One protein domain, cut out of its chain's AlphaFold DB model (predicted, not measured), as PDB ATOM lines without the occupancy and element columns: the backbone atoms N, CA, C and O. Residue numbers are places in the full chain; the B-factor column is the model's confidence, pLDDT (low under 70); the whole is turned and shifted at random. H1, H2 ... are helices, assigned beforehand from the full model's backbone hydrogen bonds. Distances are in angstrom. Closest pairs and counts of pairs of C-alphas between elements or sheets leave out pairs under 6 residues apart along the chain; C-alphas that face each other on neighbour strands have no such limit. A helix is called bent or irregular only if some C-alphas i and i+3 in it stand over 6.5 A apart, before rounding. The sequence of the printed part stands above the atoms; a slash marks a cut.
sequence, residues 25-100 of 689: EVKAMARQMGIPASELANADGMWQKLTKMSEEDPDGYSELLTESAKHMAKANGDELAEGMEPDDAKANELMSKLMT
ATOM      1  N   GLU A  25      -8.298 -43.166  -0.978       76.88
ATOM      2  CA  GLU A  25      -9.314 -43.287  -2.019       76.88
ATOM      3  C   GLU A  25     -10.163 -42.029  -2.109       76.88
ATOM      4  O   GLU A  25     -10.318 -41.469  -3.189       76.88
ATOM      5  N   VAL A  26     -10.639 -41.521  -0.972       78.50
ATOM      6  CA  VAL A  26     -11.424 -40.282  -0.922       78.50
ATOM      7  C   VAL A  26     -10.570 -39.107  -1.406       78.50
ATOM      8  O   VAL A  26     -11.052 -38.234  -2.126       78.50
ATOM      9  N   LYS A  27      -9.260 -39.118  -1.111       80.88
ATOM     10  CA  LYS A  27      -8.310 -38.135  -1.660       80.88
ATOM     11  C   LYS A  27      -8.161 -38.264  -3.180       80.88
ATOM     12  O   LYS A  27      -8.052 -37.246  -3.862       80.88
ATOM     13  N   ALA A  28      -8.132 -39.483  -3.716       74.06
ATOM     14  CA  ALA A  28      -8.042 -39.733  -5.154       74.06
ATOM     15  C   ALA A  28      -9.333 -39.334  -5.890       74.06
ATOM     16  O   ALA A  28      -9.266 -38.651  -6.909       74.06
ATOM     17  N   MET A  29     -10.496 -39.667  -5.331       70.44
ATOM     18  CA  MET A  29     -11.800 -39.300  -5.882       70.44
ATOM     19  C   MET A  29     -11.995 -37.782  -5.874       70.44
ATOM     20  O   MET A  29     -12.378 -37.194  -6.881       70.44
ATOM     21  N   ALA A  30     -11.622 -37.110  -4.785       73.94
ATOM     22  CA  ALA A  30     -11.664 -35.656  -4.715       73.94
ATOM     23  C   ALA A  30     -10.737 -34.981  -5.738       73.94
ATOM     24  O   ALA A  30     -11.113 -33.969  -6.322       73.94
ATOM     25  N   ARG A  31      -9.559 -35.559  -6.024       73.69
ATOM     26  CA  ARG A  31      -8.713 -35.103  -7.143       73.69
ATOM     27  C   ARG A  31      -9.418 -35.255  -8.483       73.69
ATOM     28  O   ARG A  31      -9.353 -34.339  -9.294       73.69
ATOM     29  N   GLN A  32     -10.068 -36.396  -8.713       64.69
ATOM     30  CA  GLN A  32     -10.786 -36.677  -9.955       64.69
ATOM     31  C   GLN A  32     -11.968 -35.721 -10.157       64.69
ATOM     32  O   GLN A  32     -12.208 -35.277 -11.275       64.69
ATOM     33  N   MET A  33     -12.641 -35.336  -9.071       65.56
ATOM     34  CA  MET A  33     -13.704 -34.327  -9.080       65.56
ATOM     35  C   MET A  33     -13.182 -32.880  -9.061       65.56
ATOM     36  O   MET A  33     -13.970 -31.941  -9.033       65.56
ATOM     37  N   GLY A  34     -11.860 -32.672  -9.075       66.88
ATOM     38  CA  GLY A  34     -11.250 -31.339  -9.093       66.88
ATOM     39  C   GLY A  34     -11.336 -30.566  -7.772       66.88
ATOM     40  O   GLY A  34     -11.071 -29.366  -7.760       66.88
ATOM     41  N   ILE A  35     -11.665 -31.229  -6.660       76.00
ATOM     42  CA  ILE A  35     -11.786 -30.606  -5.338       76.00
ATOM     43  C   ILE A  35     -10.378 -30.269  -4.803       76.00
ATOM     44  O   ILE A  35      -9.525 -31.162  -4.660       76.00
ATOM     45  N   PRO A  36     -10.092 -28.992  -4.485       78.88
ATOM     46  CA  PRO A  36      -8.776 -28.570  -4.026       78.88
ATOM     47  C   PRO A  36      -8.454 -29.113  -2.626       78.88
ATOM     48  O   PRO A  36      -9.318 -29.249  -1.761       78.88
ATOM     49  N   ALA A  37      -7.167 -29.359  -2.354       77.75
ATOM     50  CA  ALA A  37      -6.706 -29.921  -1.076       77.75
ATOM     51  C   ALA A  37      -7.110 -29.091   0.165       77.75
ATOM     52  O   ALA A  37      -7.239 -29.646   1.253       77.75
ATOM     53  N   SER A  38      -7.327 -27.779   0.011       81.50
ATOM     54  CA  SER A  38      -7.806 -26.899   1.086       81.50
ATOM     55  C   SER A  38      -9.248 -27.188   1.500       81.50
ATOM     56  O   SER A  38      -9.558 -27.116   2.682       81.50
ATOM     57  N   GLU A  39     -10.115 -27.540   0.551       80.56
ATOM     58  CA  GLU A  39     -11.493 -27.954   0.848       80.56
ATOM     59  C   GLU A  39     -11.517 -29.358   1.455       80.56
ATOM     60  O   GLU A  39     -12.347 -29.656   2.313       80.56
ATOM     61  N   LEU A  40     -10.524 -30.186   1.113       83.12
ATOM     62  CA  LEU A  40     -10.370 -31.510   1.700       83.12
ATOM     63  C   LEU A  40     -10.072 -31.495   3.204       83.12
ATOM     64  O   LEU A  40     -10.364 -32.469   3.889       83.12
ATOM     65  N   ALA A  41      -9.513 -30.406   3.738       81.12
ATOM     66  CA  ALA A  41      -9.294 -30.277   5.178       81.12
ATOM     67  C   ALA A  41     -10.623 -30.263   5.957       81.12
ATOM     68  O   ALA A  41     -10.710 -30.848   7.035       81.12
ATOM     69  N   ASN A  42     -11.674 -29.671   5.381       82.19
ATOM     70  CA  ASN A  42     -13.021 -29.690   5.958       82.19
ATOM     71  C   ASN A  42     -13.725 -31.038   5.730       82.19
ATOM     72  O   ASN A  42     -14.604 -31.417   6.507       82.19
ATOM     73  N   ALA A  43     -13.314 -31.786   4.701       81.19
ATOM     74  CA  ALA A  43     -13.855 -33.109   4.408       81.19
ATOM     75  C   ALA A  43     -13.497 -34.153   5.481       81.19
ATOM     76  O   ALA A  43     -14.275 -35.079   5.675       81.19
ATOM     77  N   ASP A  44     -12.392 -33.995   6.224       82.00
ATOM     78  CA  ASP A  44     -12.030 -34.918   7.320       82.00
ATOM     79  C   ASP A  44     -13.078 -34.872   8.447       82.00
ATOM     80  O   ASP A  44     -13.557 -35.902   8.918       82.00
ATOM     81  N   GLY A  45     -13.522 -33.666   8.818       86.56
ATOM     82  CA  GLY A  45     -14.583 -33.485   9.811       86.56
ATOM     83  C   GLY A  45     -15.925 -34.057   9.350       86.56
ATOM     84  O   GLY A  45     -16.637 -34.678  10.137       86.56
ATOM     85  N   MET A  46     -16.253 -33.903   8.065       84.44
ATOM     86  CA  MET A  46     -17.470 -34.475   7.487       84.44
ATOM     87  C   MET A  46     -17.398 -36.007   7.424       84.44
ATOM     88  O   MET A  46     -18.355 -36.671   7.804       84.44
ATOM     89  N   TRP A  47     -16.251 -36.573   7.038       85.25
ATOM     90  CA  TRP A  47     -16.027 -38.020   6.995       85.25
ATOM     91  C   TRP A  47     -16.128 -38.659   8.380       85.25
ATOM     92  O   TRP A  47     -16.799 -39.675   8.551       85.25
ATOM     93  N   GLN A  48     -15.529 -38.032   9.397       87.75
ATOM     94  CA  GLN A  48     -15.664 -38.480  10.784       87.75
ATOM     95  C   GLN A  48     -17.106 -38.380  11.275       87.75
ATOM     96  O   GLN A  48     -17.564 -39.281  11.967       87.75
ATOM     97  N   LYS A  49     -17.840 -37.326  10.894       90.31
ATOM     98  CA  LYS A  49     -19.262 -37.200  11.233       90.31
ATOM     99  C   LYS A  49     -20.098 -38.300  10.577       90.31
ATOM    100  O   LYS A  49     -20.944 -38.861  11.255       90.31
ATOM    101  N   LEU A  50     -19.842 -38.638   9.311       89.06
ATOM    102  CA  LEU A  50     -20.524 -39.733   8.607       89.06
ATOM    103  C   LEU A  50     -20.191 -41.098   9.216       89.06
ATOM    104  O   LEU A  50     -21.084 -41.910   9.404       89.06
ATOM    105  N   THR A  51     -18.926 -41.323   9.580       89.94
ATOM    106  CA  THR A  51     -18.491 -42.559  10.257       89.94
ATOM    107  C   THR A  51     -19.164 -42.683  11.621       89.94
ATOM    108  O   THR A  51     -19.797 -43.691  11.912       89.94
ATOM    109  N   LYS A  52     -19.134 -41.611  12.418       93.94
ATOM    110  CA  LYS A  52     -19.778 -41.554  13.730       93.94
ATOM    111  C   LYS A  52     -21.296 -41.723  13.635       93.94
ATOM    112  O   LYS A  52     -21.867 -42.437  14.439       93.94
ATOM    113  N   MET A  53     -21.938 -41.113  12.637       92.00
ATOM    114  CA  MET A  53     -23.370 -41.282  12.380       92.00
ATOM    115  C   MET A  53     -23.686 -42.728  11.990       92.00
ATOM    116  O   MET A  53     -24.618 -43.286  12.535       92.00
ATOM    117  N   SER A  54     -22.864 -43.377  11.158       93.25
ATOM    118  CA  SER A  54     -23.059 -44.795  10.830       93.25
ATOM    119  C   SER A  54     -22.859 -45.747  12.019       93.25
ATOM    120  O   SER A  54     -23.431 -46.831  12.027       93.25
ATOM    121  N   GLU A  55     -22.050 -45.357  13.010       92.44
ATOM    122  CA  GLU A  55     -21.809 -46.139  14.230       92.44
ATOM    123  C   GLU A  55     -22.869 -45.889  15.315       92.44
ATOM    124  O   GLU A  55     -23.286 -46.830  15.988       92.44
ATOM    125  N   GLU A  56     -23.284 -44.633  15.514       95.81
ATOM    126  CA  GLU A  56     -24.218 -44.229  16.573       95.81
ATOM    127  C   GLU A  56     -25.692 -44.329  16.154       95.81
ATOM    128  O   GLU A  56     -26.532 -44.643  16.994       95.81
ATOM    129  N   ASP A  57     -26.005 -44.060  14.885       94.69
ATOM    130  CA  ASP A  57     -27.365 -44.012  14.333       94.69
ATOM    131  C   ASP A  57     -27.394 -44.547  12.882       94.69
ATOM    132  O   ASP A  57     -27.407 -43.775  11.911       94.69
ATOM    133  N   PRO A  58     -27.353 -45.883  12.707       88.88
ATOM    134  CA  PRO A  58     -27.315 -46.501  11.383       88.88
ATOM    135  C   PRO A  58     -28.569 -46.199  10.550       88.88
ATOM    136  O   PRO A  58     -28.461 -46.065   9.328       88.88
ATOM    137  N   ASP A  59     -29.726 -46.029  11.194       89.75
ATOM    138  CA  ASP A  59     -30.984 -45.704  10.521       89.75
ATOM    139  C   ASP A  59     -30.932 -44.268   9.981       89.75
ATOM    140  O   ASP A  59     -31.108 -44.060   8.778       89.75
ATOM    141  N   GLY A  60     -30.540 -43.292  10.810       89.81
ATOM    142  CA  GLY A  60     -30.352 -41.904  10.375       89.81
ATOM    143  C   GLY A  60     -29.272 -41.741   9.297       89.81
ATOM    144  O   GLY A  60     -29.404 -40.917   8.388       89.81
ATOM    145  N   TYR A  61     -28.214 -42.559   9.333       87.75
ATOM    146  CA  TYR A  61     -27.216 -42.604   8.259       87.75
ATOM    147  C   TYR A  61     -27.812 -43.112   6.935       87.75
ATOM    148  O   TYR A  61     -27.532 -42.547   5.873       87.75
ATOM    149  N   SER A  62     -28.654 -44.148   6.983       83.62
ATOM    150  CA  SER A  62     -29.319 -44.700   5.797       83.62
ATOM    151  C   SER A  62     -30.333 -43.727   5.183       83.62
ATOM    152  O   SER A  62     -30.378 -43.577   3.957       83.62
ATOM    153  N   GLU A  63     -31.077 -42.989   6.012       87.12
ATOM    154  CA  GLU A  63     -31.994 -41.936   5.568       87.12
ATOM    155  C   GLU A  63     -31.234 -40.798   4.889       87.12
ATOM    156  O   GLU A  63     -31.618 -40.375   3.801       87.12
ATOM    157  N   LEU A  64     -30.103 -40.369   5.458       87.88
ATOM    158  CA  LEU A  64     -29.244 -39.341   4.868       87.88
ATOM    159  C   LEU A  64     -28.697 -39.769   3.495       87.88
ATOM    160  O   LEU A  64     -28.693 -38.978   2.548       87.88
ATOM    161  N   LEU A  65     -28.255 -41.025   3.355       83.00
ATOM    162  CA  LEU A  65     -27.829 -41.565   2.061       83.00
ATOM    163  C   LEU A  65     -28.991 -41.603   1.062       83.00
ATOM    164  O   LEU A  65     -28.827 -41.178  -0.082       83.00
ATOM    165  N   THR A  66     -30.174 -42.027   1.499       81.38
ATOM    166  CA  THR A  66     -31.378 -42.090   0.662       81.38
ATOM    167  C   THR A  66     -31.843 -40.699   0.227       81.38
ATOM    168  O   THR A  66     -32.160 -40.489  -0.943       81.38
ATOM    169  N   GLU A  67     -31.828 -39.717   1.127       84.94
ATOM    170  CA  GLU A  67     -32.166 -38.323   0.840       84.94
ATOM    171  C   GLU A  67     -31.153 -37.694  -0.125       84.94
ATOM    172  O   GLU A  67     -31.538 -37.051  -1.104       84.94
ATOM    173  N   SER A  68     -29.857 -37.954   0.076       81.00
ATOM    174  CA  SER A  68     -28.817 -37.490  -0.846       81.00
ATOM    175  C   SER A  68     -28.962 -38.111  -2.244       81.00
ATOM    176  O   SER A  68     -28.860 -37.398  -3.244       81.00
ATOM    177  N   ALA A  69     -29.304 -39.403  -2.337       74.75
ATOM    178  CA  ALA A  69     -29.597 -40.073  -3.602       74.75
ATOM    179  C   ALA A  69     -30.855 -39.498  -4.282       74.75
ATOM    180  O   ALA A  69     -30.829 -39.239  -5.487       74.75
ATOM    181  N   LYS A  70     -31.925 -39.219  -3.519       78.56
ATOM    182  CA  LYS A  70     -33.150 -38.555  -4.007       78.56
ATOM    183  C   LYS A  70     -32.845 -37.159  -4.569       78.56
ATOM    184  O   LYS A  70     -33.290 -36.830  -5.670       78.56
ATOM    185  N   HIS A  71     -32.055 -36.350  -3.860       76.56
ATOM    186  CA  HIS A  71     -31.677 -35.007  -4.310       76.56
ATOM    187  C   HIS A  71     -30.860 -35.045  -5.613       76.56
ATOM    188  O   HIS A  71     -31.048 -34.209  -6.496       76.56
ATOM    189  N   MET A  72     -29.982 -36.040  -5.766       67.62
ATOM    190  CA  MET A  72     -29.172 -36.217  -6.974       67.62
ATOM    191  C   MET A  72     -29.985 -36.729  -8.167       67.62
ATOM    192  O   MET A  72     -29.812 -36.218  -9.271       67.62
ATOM    193  N   ALA A  73     -30.901 -37.680  -7.959       68.75
ATOM    194  CA  ALA A  73     -31.810 -38.136  -9.012       68.75
ATOM    195  C   ALA A  73     -32.643 -36.967  -9.567       68.75
ATOM    196  O   ALA A  73     -32.693 -36.757 -10.778       68.75
ATOM    197  N   LYS A  74     -33.171 -36.123  -8.668       77.31
ATOM    198  CA  LYS A  74     -33.895 -34.901  -9.035       77.31
ATOM    199  C   LYS A  74     -33.021 -33.906  -9.810       77.31
ATOM    200  O   LYS A  74     -33.494 -33.302 -10.768       77.31
ATOM    201  N   ALA A  75     -31.753 -33.743  -9.427       68.19
ATOM    202  CA  ALA A  75     -30.817 -32.857 -10.125       68.19
ATOM    203  C   ALA A  75     -30.443 -33.357 -11.534       68.19
ATOM    204  O   ALA A  75     -30.221 -32.542 -12.427       68.19
ATOM    205  N   ASN A  76     -30.413 -34.675 -11.743       62.50
ATOM    206  CA  ASN A  76     -30.124 -35.290 -13.041       62.50
ATOM    207  C   ASN A  76     -31.343 -35.358 -13.975       62.50
ATOM    208  O   ASN A  76     -31.226 -35.886 -15.079       62.50
ATOM    209  N   GLY A  77     -32.501 -34.836 -13.557       63.84
ATOM    210  CA  GLY A  77     -33.720 -34.860 -14.364       63.84
ATOM    211  C   GLY A  77     -34.346 -36.248 -14.502       63.84
ATOM    212  O   GLY A  77     -35.266 -36.413 -15.300       63.84
ATOM    213  N   ASP A  78     -33.887 -37.232 -13.722       69.19
ATOM    214  CA  ASP A  78     -34.626 -38.474 -13.531       69.19
ATOM    215  C   ASP A  78     -35.832 -38.114 -12.655       69.19
ATOM    216  O   ASP A  78     -35.730 -38.021 -11.427       69.19
ATOM    217  N   GLU A  79     -36.973 -37.838 -13.295       61.66
ATOM    218  CA  GLU A  79     -38.272 -37.753 -12.627       61.66
ATOM    219  C   GLU A  79     -38.586 -39.128 -12.023       61.66
ATOM    220  O   GLU A  79     -39.325 -39.947 -12.574       61.66
ATOM    221  N   LEU A  80     -38.012 -39.407 -10.852       61.16
ATOM    222  CA  LEU A  80     -38.615 -40.356  -9.937       61.16
ATOM    223  C   LEU A  80     -40.008 -39.810  -9.644       61.16
ATOM    224  O   LEU A  80     -40.136 -38.750  -9.031       61.16
ATOM    225  N   ALA A  81     -41.025 -40.514 -10.147       58.66
ATOM    226  CA  ALA A  81     -42.427 -40.173  -9.967       58.66
ATOM    227  C   ALA A  81     -42.666 -39.730  -8.517       58.66
ATOM    228  O   ALA A  81     -42.402 -40.497  -7.584       58.66
ATOM    229  N   GLU A  82     -43.107 -38.480  -8.342       59.38
ATOM    230  CA  GLU A  82     -43.390 -37.904  -7.029       59.38
ATOM    231  C   GLU A  82     -44.302 -38.861  -6.247       59.38
ATOM    232  O   GLU A  82     -45.443 -39.108  -6.633       59.38
ATOM    233  N   GLY A  83     -43.768 -39.450  -5.172       71.00
ATOM    234  CA  GLY A  83     -44.495 -40.367  -4.290       71.00
ATOM    235  C   GLY A  83     -44.022 -41.823  -4.286       71.00
ATOM    236  O   GLY A  83     -44.485 -42.581  -3.439       71.00
ATOM    237  N   MET A  84     -43.092 -42.230  -5.158       71.56
ATOM    238  CA  MET A  84     -42.484 -43.562  -5.059       71.56
ATOM    239  C   MET A  84     -41.168 -43.478  -4.282       71.56
ATOM    240  O   MET A  84     -40.158 -43.008  -4.809       71.56
ATOM    241  N   GLU A  85     -41.171 -43.924  -3.023       72.38
ATOM    242  CA  GLU A  85     -39.918 -44.127  -2.296       72.38
ATOM    243  C   GLU A  85     -39.060 -45.146  -3.067       72.38
ATOM    244  O   GLU A  85     -39.552 -46.229  -3.404       72.38
ATOM    245  N   PRO A  86     -37.813 -44.801  -3.440       67.81
ATOM    246  CA  PRO A  86     -36.932 -45.741  -4.105       67.81
ATOM    247  C   PRO A  86     -36.639 -46.889  -3.141       67.81
ATOM    248  O   PRO A  86     -36.083 -46.663  -2.074       67.81
ATOM    249  N   ASP A  87     -37.004 -48.107  -3.540       80.81
ATOM    250  CA  ASP A  87     -36.582 -49.338  -2.869       80.81
ATOM    251  C   ASP A  87     -35.051 -49.340  -2.670       80.81
ATOM    252  O   ASP A  87     -34.314 -48.801  -3.509       80.81
ATOM    253  N   ASP A  88     -34.562 -49.968  -1.600       75.94
ATOM    254  CA  ASP A  88     -33.143 -50.031  -1.222       75.94
ATOM    255  C   ASP A  88     -32.260 -50.504  -2.386       75.94
ATOM    256  O   ASP A  88     -31.120 -50.063  -2.553       75.94
ATOM    257  N   ALA A  89     -32.801 -51.373  -3.245       78.19
ATOM    258  CA  ALA A  89     -32.152 -51.826  -4.469       78.19
ATOM    259  C   ALA A  89     -31.910 -50.685  -5.478       78.19
ATOM    260  O   ALA A  89     -30.809 -50.572  -6.024       78.19
ATOM    261  N   LYS A  90     -32.899 -49.805  -5.699       78.31
ATOM    262  CA  LYS A  90     -32.771 -48.630  -6.582       78.31
ATOM    263  C   LYS A  90     -31.846 -47.577  -5.987       78.31
ATOM    264  O   LYS A  90     -31.047 -46.999  -6.720       78.31
ATOM    265  N   ALA A  91     -31.922 -47.339  -4.678       73.94
ATOM    266  CA  ALA A  91     -31.005 -46.430  -3.994       73.94
ATOM    267  C   ALA A  91     -29.547 -46.915  -4.119       73.94
ATOM    268  O   ALA A  91     -28.660 -46.132  -4.466       73.94
ATOM    269  N   ASN A  92     -29.307 -48.221  -3.956       74.50
ATOM    270  CA  ASN A  92     -27.999 -48.838  -4.190       74.50
ATOM    271  C   ASN A  92     -27.528 -48.725  -5.646       74.50
ATOM    272  O   ASN A  92     -26.340 -48.503  -5.887       74.50
ATOM    273  N   GLU A  93     -28.423 -48.889  -6.622       76.56
ATOM    274  CA  GLU A  93     -28.093 -48.731  -8.040       76.56
ATOM    275  C   GLU A  93     -27.703 -47.281  -8.363       76.56
ATOM    276  O   GLU A  93     -26.677 -47.049  -9.004       76.56
ATOM    277  N   LEU A  94     -28.465 -46.303  -7.860       72.06
ATOM    278  CA  LEU A  94     -28.172 -44.876  -8.016       72.06
ATOM    279  C   LEU A  94     -26.843 -44.492  -7.354       72.06
ATOM    280  O   LEU A  94     -26.034 -43.797  -7.966       72.06
ATOM    281  N   MET A  95     -26.570 -44.995  -6.148       70.19
ATOM    282  CA  MET A  95     -25.292 -44.773  -5.463       70.19
ATOM    283  C   MET A  95     -24.119 -45.461  -6.165       70.19
ATOM    284  O   MET A  95     -23.028 -44.898  -6.228       70.19
ATOM    285  N   SER A  96     -24.324 -46.648  -6.740       69.00
ATOM    286  CA  SER A  96     -23.288 -47.326  -7.530       69.00
ATOM    287  C   SER A  96     -22.987 -46.548  -8.816       69.00
ATOM    288  O   SER A  96     -21.821 -46.282  -9.104       69.00
ATOM    289  N   LYS A  97     -24.023 -46.073  -9.523       68.25
ATOM    290  CA  LYS A  97     -23.893 -45.159 -10.674       68.25
ATOM    291  C   LYS A  97     -23.181 -43.851 -10.310       68.25
ATOM    292  O   LYS A  97     -22.459 -43.302 -11.137       68.25
ATOM    293  N   LEU A  98     -23.364 -43.360  -9.083       66.00
ATOM    294  CA  LEU A  98     -22.690 -42.164  -8.574       66.00
ATOM    295  C   LEU A  98     -21.196 -42.409  -8.300       66.00
ATOM    296  O   LEU A  98     -20.352 -41.581  -8.638       66.00
ATOM    297  N   MET A  99     -20.873 -43.537  -7.664       66.50
ATOM    298  CA  MET A  99     -19.511 -43.876  -7.237       66.50
ATOM    299  C   MET A  99     -18.613 -44.269  -8.412       66.50
ATOM    300  O   MET A  99     -17.417 -43.977  -8.406       66.50
ATOM    301  N   THR A 100     -19.184 -44.898  -9.437       65.31
ATOM    302  CA  THR A 100     -18.503 -45.219 -10.689       65.31
ATOM    303  C   THR A 100     -19.319 -44.635 -11.834       65.31
ATOM    304  O   THR A 100     -20.230 -45.312 -12.312       65.31
TER     305      THR A 100
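What this domain is: This is residues 25 to 100 of the 689 residues of the protein "PIH1 domain-containing protein" of Aureococcus anophagefferens (UniProt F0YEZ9). Two long helices, H2 and H3, meet near their ends as a wide V, with a short helix at the open end of each arm's side: H1 is near the first part of H2, and H4 crosses H3. The V is open, with H1 and H4 apart, and a long link, residues 76 to 87, loops round from the end of H3 back to the beginning of H4. The printed part has 76 residues with four named helices, in the order H1, H2, H3, H4, and no named strand; its class is all helix. The whole is loose, with a radius of gyration of the C-alphas of 14.2 A, and its outline is flat, spanning 39 by 30 by 16 A.

Where its parts are: The printed part begins with H1, residues 25 to 32, whose first C-alpha, that of Glu 25, stands at (-9.314, -43.287, -2.019); from first to last C-alpha it measures 10.4 A. After a tight link of 4 residues comes H2, residues 37 to 56, the longest helix by residues, with 20 residues and 28.7 A from first to last C-alpha. H2 has a kink of 27 degrees near residue 44, and it ends with C-alpha 56 at (-24.218, -44.229, 16.573). A tight link of 1 residue, Asp 57, leads to H3, residues 58 to 75, which measures 25.7 A from first to last C-alpha. A long link of 12 residues follows, residues 76 to 87. H4, residues 88 to 99, measures 16.1 A and ends with C-alpha 99 at (-19.511, -43.876, -7.237); Thr 100 is the last printed residue. No helix is bent or irregular.

How they stand to each other: H1 touches no helix, but it is near H2. The two are close but not clearly touching, with 2 pairs of C-alphas within 8 A, and their closest C-alphas, those of Lys 27 and Leu 40, are 7.7 A apart. H1 and H2 run opposite ways at a steep tilt of 40 degrees. H2 touches H3 with residues 50 to 54 alone, and H3 touches H2 with residues 60 to 61 alone. The closest C-alphas of H2 and H3, those of Ser 54 and Tyr 61, are 5.4 A apart. H2 and H3 run opposite ways at a steep tilt of 48 degrees, and their centres are 16.5 A apart. H3 also touches H4, with residues 66 to 73 alone, and H4 touches H3 with residues 91 to 95 alone. The closest C-alphas of H3 and H4, those of Thr 66 and Ala 91, are 6.4 A apart. H3 and H4 run the same way at a steep tilt of 65 degrees, with their centres 10.4 A apart. H1 is apart from H3 and from H4, and H2 is apart from H4. In H1, H3 and H4 every O i to N i+4 pair is within hydrogen-bond range; in H2 it is 14 of 16.

The domain as a whole: The two C-alphas farthest apart, those of Ser 38 and Gly 83, are 39.5 A from each other, while the first and last printed C-alphas, those of Glu 25 and Thr 100, are 12.8 A apart. The printed part has no cut. The long link is that from H3 to H4, and the C-alphas of its residues 76 to 87 lie 14 to 21 A from the mean of the C-alphas. The mean pLDDT of the printed part is 77.6. It is under 70 in 19 residues: 32 to 34, 72 to 73, 75 to 82, 86 and 96 to 100. The mean is 87 for H2 and 72 for H4.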